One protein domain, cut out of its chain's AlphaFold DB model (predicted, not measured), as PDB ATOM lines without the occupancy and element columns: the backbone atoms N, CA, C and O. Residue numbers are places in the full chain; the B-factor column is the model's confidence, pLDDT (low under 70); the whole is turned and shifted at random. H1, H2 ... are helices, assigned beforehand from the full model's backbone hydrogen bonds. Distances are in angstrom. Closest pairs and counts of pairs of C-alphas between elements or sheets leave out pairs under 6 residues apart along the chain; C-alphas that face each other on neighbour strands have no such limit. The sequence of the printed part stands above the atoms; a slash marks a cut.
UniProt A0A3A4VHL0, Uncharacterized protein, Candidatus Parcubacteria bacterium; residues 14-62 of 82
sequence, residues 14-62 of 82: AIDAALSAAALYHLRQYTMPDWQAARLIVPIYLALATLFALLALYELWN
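This is residues 14 to 62 of the 82 residues of an uncharacterized protein of Candidatus Parcubacteria bacterium (UniProt A0A3A4VHL0). The long helix H2 and the shorter H1 make a loose, flat helical hairpin, side by side, with residues 54 to 62 sticking out past H1. The printed part has 49 residues with two named helices, H1 then H2, and no named strand; its class is all helix. The whole is loose, with a radius of gyration of the C-alphas of 13.3 A, and a rod spanning 45 by 19 by 6 A.

Find C-alpha 36 at (-40.779, 8.839, 34.639); from there H2, residues 36 to 61, runs 38.6 A to C-alpha 61 at (-2.298, 10.683, 36.357). H1, residues 14 to 30, begins at C-alpha 14, (-14.495, 7.874, 23.120), and is 24.1 A long.

H2 and H1 form a hairpin and run opposite ways at a shallow tilt of 9 degrees. They only just touch, with 3 pairs of C-alphas within 8 A, through residues 38 to 42 of H2 and 24 to 28 of H1 alone; the closest C-alphas, of Leu 24 and Val 42, are 6.8 A apart. In H1 every O i to N i+4 pair is within hydrogen-bond range; in H2, 20 of 22.

Look to Pro 33 and Asn 62 for the two farthest C-alphas, 45.0 A apart. The link from H1 to H2 is tight, and the printed part has no cut. Residues 30 to 33 and 37 to 38 have pLDDT under 70.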
ATOM      1  N   ALA A  14     -13.871   7.028  24.135       79.19
ATOM      2  CA  ALA A  14     -14.495   7.874  23.120       79.19
ATOM      3  C   ALA A  14     -15.705   7.193  22.453       79.19
ATOM      4  O   ALA A  14     -16.736   7.835  22.240       79.19
ATOM      5  N   ILE A  15     -15.595   5.897  22.143       82.31
ATOM      6  CA  ILE A  15     -16.702   5.104  21.589       82.31
ATOM      7  C   ILE A  15     -17.833   4.994  22.615       82.31
ATOM      8  O   ILE A  15     -18.992   5.214  22.264       82.31
ATOM      9  N   ASP A  16     -17.506   4.707  23.875       80.31
ATOM     10  CA  ASP A  16     -18.478   4.608  24.962       80.31
ATOM     11  C   ASP A  16     -19.224   5.933  25.169       80.31
ATOM     12  O   ASP A  16     -20.451   5.943  25.231       80.31
ATOM     13  N   ALA A  17     -18.521   7.069  25.137       79.38
ATOM     14  CA  ALA A  17     -19.140   8.392  25.208       79.38
ATOM     15  C   ALA A  17     -20.069   8.682  24.010       79.38
ATOM     16  O   ALA A  17     -21.163   9.227  24.187       79.38
ATOM     17  N   ALA A  18     -19.675   8.301  22.790       76.31
ATOM     18  CA  ALA A  18     -20.507   8.473  21.598       76.31
ATOM     19  C   ALA A  18     -21.770   7.592  21.644       76.31
ATOM     20  O   ALA A  18     -22.869   8.069  21.348       76.31
ATOM     21  N   LEU A  19     -21.632   6.332  22.064       78.62
ATOM     22  CA  LEU A  19     -22.752   5.404  22.238       78.62
ATOM     23  C   LEU A  19     -23.675   5.843  23.378       78.62
ATOM     24  O   LEU A  19     -24.893   5.825  23.211       78.62
ATOM     25  N   SER A  20     -23.112   6.318  24.487       78.38
ATOM     26  CA  SER A  20     -23.826   6.935  25.609       78.38
ATOM     27  C   SER A  20     -24.688   8.108  25.149       78.38
ATOM     28  O   SER A  20     -25.882   8.171  25.447       78.38
ATOM     29  N   ALA A  21     -24.102   9.033  24.385       77.12
ATOM     30  CA  ALA A  21     -24.805  10.195  23.853       77.12
ATOM     31  C   ALA A  21     -25.909   9.788  22.864       77.12
ATOM     32  O   ALA A  21     -27.021  10.315  22.935       77.12
ATOM     33  N   ALA A  22     -25.637   8.818  21.986       78.62
ATOM     34  CA  ALA A  22     -26.625   8.281  21.057       78.62
ATOM     35  C   ALA A  22     -27.782   7.583  21.791       78.62
ATOM     36  O   ALA A  22     -28.942   7.798  21.435       78.62
ATOM     37  N   ALA A  23     -27.487   6.803  22.834       78.19
ATOM     38  CA  ALA A  23     -28.479   6.139  23.669       78.19
ATOM     39  C   ALA A  23     -29.353   7.159  24.402       78.19
ATOM     40  O   ALA A  23     -30.572   7.037  24.365       78.19
ATOM     41  N   LEU A  24     -28.760   8.202  24.989       75.69
ATOM     42  CA  LEU A  24     -29.482   9.307  25.628       75.69
ATOM     43  C   LEU A  24     -30.368  10.075  24.642       75.69
ATOM     44  O   LEU A  24     -31.512  10.404  24.964       75.69
ATOM     45  N   TYR A  25     -29.857  10.340  23.441       77.56
ATOM     46  CA  TYR A  25     -30.602  10.990  22.367       77.56
ATOM     47  C   TYR A  25     -31.819  10.153  21.945       77.56
ATOM     48  O   TYR A  25     -32.937  10.668  21.907       77.56
ATOM     49  N   HIS A  26     -31.626   8.851  21.714       75.31
ATOM     50  CA  HIS A  26     -32.712   7.936  21.361       75.31
ATOM     51  C   HIS A  26     -33.697   7.757  22.519       75.31
ATOM     52  O   HIS A  26     -34.902   7.777  22.288       75.31
ATOM     53  N   LEU A  27     -33.220   7.665  23.764       73.75
ATOM     54  CA  LEU A  27     -34.091   7.639  24.937       73.75
ATOM     55  C   LEU A  27     -34.987   8.869  24.931       73.75
ATOM     56  O   LEU A  27     -36.197   8.719  24.943       73.75
ATOM     57  N   ARG A  28     -34.424  10.072  24.798       70.31
ATOM     58  CA  ARG A  28     -35.203  11.315  24.779       70.31
ATOM     59  C   ARG A  28     -36.193  11.399  23.611       70.31
ATOM     60  O   ARG A  28     -37.264  11.977  23.775       70.31
ATOM     61  N   GLN A  29     -35.836  10.868  22.442       73.69
ATOM     62  CA  GLN A  29     -36.667  10.950  21.240       73.69
ATOM     63  C   GLN A  29     -37.813   9.928  21.229       73.69
ATOM     64  O   GLN A  29     -38.888  10.230  20.714       73.69
ATOM     65  N   TYR A  30     -37.600   8.743  21.804       69.88
ATOM     66  CA  TYR A  30     -38.580   7.650  21.810       69.88
ATOM     67  C   TYR A  30     -39.261   7.446  23.169       69.88
ATOM     68  O   TYR A  30     -40.149   6.600  23.293       69.88
ATOM     69  N   THR A  31     -38.895   8.220  24.195       68.75
ATOM     70  CA  THR A  31     -39.613   8.212  25.467       68.75
ATOM     71  C   THR A  31     -41.016   8.774  25.306       68.75
ATOM     72  O   THR A  31     -41.185   9.925  24.907       68.75
ATOM     73  N   MET A  32     -42.021   7.981  25.688       66.19
ATOM     74  CA  MET A  32     -43.382   8.480  25.879       66.19
ATOM     75  C   MET A  32     -43.375   9.655  26.881       66.19
ATOM     76  O   MET A  32     -42.577   9.624  27.825       66.19
ATOM     77  N   PRO A  33     -44.253  10.666  26.715       65.81
ATOM     78  CA  PRO A  33     -44.253  11.900  27.514       65.81
ATOM     79  C   PRO A  33     -44.221  11.690  29.042       65.81
ATOM     80  O   PRO A  33     -43.649  12.505  29.770       65.81
ATOM     81  N   ASP A  34     -44.760  10.561  29.511       70.00
ATOM     82  CA  ASP A  34     -44.902  10.209  30.928       70.00
ATOM     83  C   ASP A  34     -43.914   9.144  31.421       70.00
ATOM     84  O   ASP A  34     -44.091   8.578  32.504       70.00
ATOM     85  N   TRP A  35     -42.848   8.848  30.670       70.12
ATOM     86  CA  TRP A  35     -41.882   7.837  31.097       70.12
ATOM     87  C   TRP A  35     -40.962   8.371  32.209       70.12
ATOM     88  O   TRP A  35     -39.821   8.780  31.990       70.12
ATOM     89  N   GLN A  36     -41.475   8.357  33.442       70.62
ATOM     90  CA  GLN A  36     -40.779   8.839  34.639       70.62
ATOM     91  C   GLN A  36     -39.446   8.114  34.886       70.62
ATOM     92  O   GLN A  36     -38.505   8.723  35.389       70.62
ATOM     93  N   ALA A  37     -39.328   6.846  34.474       66.81
ATOM     94  CA  ALA A  37     -38.095   6.077  34.632       66.81
ATOM     95  C   ALA A  37     -36.924   6.675  33.833       66.81
ATOM     96  O   ALA A  37     -35.804   6.727  34.339       66.81
ATOM     97  N   ALA A  38     -37.166   7.210  32.632       65.25
ATOM     98  CA  ALA A  38     -36.117   7.845  31.833       65.25
ATOM     99  C   ALA A  38     -35.554   9.106  32.503       65.25
ATOM    100  O   ALA A  38     -34.352   9.354  32.434       65.25
ATOM    101  N   ARG A  39     -36.389   9.863  33.229       70.81
ATOM    102  CA  ARG A  39     -35.950  11.055  33.978       70.81
ATOM    103  C   ARG A  39     -34.955  10.727  35.092       70.81
ATOM    104  O   ARG A  39     -34.216  11.611  35.503       70.81
ATOM    105  N   LEU A  40     -34.939   9.481  35.563       77.50
ATOM    106  CA  LEU A  40     -34.086   9.009  36.653       77.50
ATOM    107  C   LEU A  40     -32.871   8.230  36.123       77.50
ATOM    108  O   LEU A  40     -31.753   8.435  36.584       77.50
ATOM    109  N   ILE A  41     -33.070   7.401  35.096       75.12
ATOM    110  CA  ILE A  41     -32.008   6.588  34.486       75.12
ATOM    111  C   ILE A  41     -30.971   7.464  33.776       75.12
ATOM    112  O   ILE A  41     -29.775   7.233  33.931       75.12
ATOM    113  N   VAL A  42     -31.410   8.491  33.040       74.06
ATOM    114  CA  VAL A  42     -30.521   9.413  32.313       74.06
ATOM    115  C   VAL A  42     -29.487  10.087  33.232       74.06
ATOM    116  O   VAL A  42     -28.294   9.962  32.951       74.06
ATOM    117  N   PRO A  43     -29.875  10.771  34.329       79.50
ATOM    118  CA  PRO A  43     -28.905  11.406  35.216       79.50
ATOM    119  C   PRO A  43     -28.055  10.395  35.992       79.50
ATOM    120  O   PRO A  43     -26.873  10.658  36.190       79.50
ATOM    121  N   ILE A  44     -28.606   9.239  36.390       82.00
ATOM    122  CA  ILE A  44     -27.822   8.175  37.046       82.00
ATOM    123  C   ILE A  44     -26.718   7.672  36.115       82.00
ATOM    124  O   ILE A  44     -25.567   7.545  36.530       82.00
ATOM    125  N   TYR A  45     -27.060   7.407  34.857       79.50
ATOM    126  CA  TYR A  45     -26.105   6.931  33.870       79.50
ATOM    127  C   TYR A  45     -25.005   7.967  33.605       79.50
ATOM    128  O   TYR A  45     -23.825   7.636  33.658       79.50
ATOM    129  N   LEU A  46     -25.378   9.239  33.423       78.56
ATOM    130  CA  LEU A  46     -24.423  10.344  33.286       78.56
ATOM    131  C   LEU A  46     -23.504  10.483  34.508       78.56
ATOM    132  O   LEU A  46     -22.302  10.695  34.344       78.56
ATOM    133  N   ALA A  47     -24.046  10.347  35.720       83.12
ATOM    134  CA  ALA A  47     -23.263  10.407  36.951       83.12
ATOM    135  C   ALA A  47     -22.254   9.252  37.036       83.12
ATOM    136  O   ALA A  47     -21.086   9.488  37.343       83.12
ATOM    137  N   LEU A  48     -22.673   8.025  36.705       83.06
ATOM    138  CA  LEU A  48     -21.793   6.853  36.667       83.06
ATOM    139  C   LEU A  48     -20.699   6.998  35.605       83.06
ATOM    140  O   LEU A  48     -19.529   6.797  35.915       83.06
ATOM    141  N   ALA A  49     -21.056   7.398  34.383       78.25
ATOM    142  CA  ALA A  49     -20.094   7.624  33.305       78.25
ATOM    143  C   ALA A  49     -19.048   8.680  33.697       78.25
ATOM    144  O   ALA A  49     -17.848   8.475  33.520       78.25
ATOM    145  N   THR A  50     -19.491   9.781  34.312       81.81
ATOM    146  CA  THR A  50     -18.598  10.838  34.808       81.81
ATOM    147  C   THR A  50     -17.674  10.317  35.912       81.81
ATOM    148  O   THR A  50     -16.476  10.593  35.886       81.81
ATOM    149  N   LEU A  51     -18.196   9.529  36.859       86.44
ATOM    150  CA  LEU A  51     -17.405   8.927  37.936       86.44
ATOM    151  C   LEU A  51     -16.305   8.010  37.383       86.44
ATOM    152  O   LEU A  51     -15.147   8.143  37.776       86.44
ATOM    153  N   PHE A  52     -16.646   7.117  36.449       80.62
ATOM    154  CA  PHE A  52     -15.669   6.219  35.825       80.62
ATOM    155  C   PHE A  52     -14.632   6.976  34.992       80.62
ATOM    156  O   PHE A  52     -13.452   6.635  35.045       80.62
ATOM    157  N   ALA A  53     -15.033   8.031  34.277       81.06
ATOM    158  CA  ALA A  53     -14.102   8.878  33.535       81.06
ATOM    159  C   ALA A  53     -13.110   9.599  34.465       81.06
ATOM    160  O   ALA A  53     -11.912   9.625  34.186       81.06
ATOM    161  N   LEU A  54     -13.579  10.147  35.591       84.75
ATOM    162  CA  LEU A  54     -12.713  10.790  36.585       84.75
ATOM    163  C   LEU A  54     -11.763   9.793  37.248       84.75
ATOM    164  O   LEU A  54     -10.583  10.099  37.403       84.75
ATOM    165  N   LEU A  55     -12.256   8.602  37.597       82.94
ATOM    166  CA  LEU A  55     -11.420   7.532  38.136       82.94
ATOM    167  C   LEU A  55     -10.332   7.144  37.131       82.94
ATOM    168  O   LEU A  55      -9.164   7.067  37.488       82.94
ATOM    169  N   ALA A  56     -10.689   6.982  35.859       78.69
ATOM    170  CA  ALA A  56      -9.728   6.674  34.813       78.69
ATOM    171  C   ALA A  56      -8.667   7.768  34.625       78.69
ATOM    172  O   ALA A  56      -7.489   7.457  34.458       78.69
ATOM    173  N   LEU A  57      -9.061   9.045  34.668       81.88
ATOM    174  CA  LEU A  57      -8.126  10.173  34.609       81.88
ATOM    175  C   LEU A  57      -7.202  10.215  35.829       81.88
ATOM    176  O   LEU A  57      -6.016  10.501  35.683       81.88
ATOM    177  N   TYR A  58      -7.732   9.916  37.014       83.00
ATOM    178  CA  TYR A  58      -6.956   9.828  38.246       83.00
ATOM    179  C   TYR A  58      -5.917   8.704  38.178       83.00
ATOM    180  O   TYR A  58      -4.736   8.944  38.426       83.00
ATOM    181  N   GLU A  59      -6.336   7.506  37.769       80.44
ATOM    182  CA  GLU A  59      -5.429   6.372  37.579       80.44
ATOM    183  C   GLU A  59      -4.367   6.688  36.525       80.44
ATOM    184  O   GLU A  59      -3.194   6.432  36.768       80.44
ATOM    185  N   LEU A  60      -4.744   7.322  35.406       76.50
ATOM    186  CA  LEU A  60      -3.808   7.764  34.367       76.50
ATOM    187  C   LEU A  60      -2.769   8.762  34.897       76.50
ATOM    188  O   LEU A  60      -1.599   8.691  34.522       76.50
ATOM    189  N   TRP A  61      -3.186   9.690  35.756       80.06
ATOM    190  CA  TRP A  61      -2.298  10.683  36.357       80.06
ATOM    191  C   TRP A  61      -1.319  10.065  37.364       80.06
ATOM    192  O   TRP A  61      -0.193  10.540  37.503       80.06
ATOM    193  N   ASN A  62      -1.723   8.987  38.038       76.38
ATOM    194  CA  ASN A  62      -0.892   8.262  38.999       76.38
ATOM    195  C   ASN A  62       0.142   7.332  38.359       76.38
ATOM    196  O   ASN A  62       0.946   6.739  39.078       76.38
TER     197      ASN A  62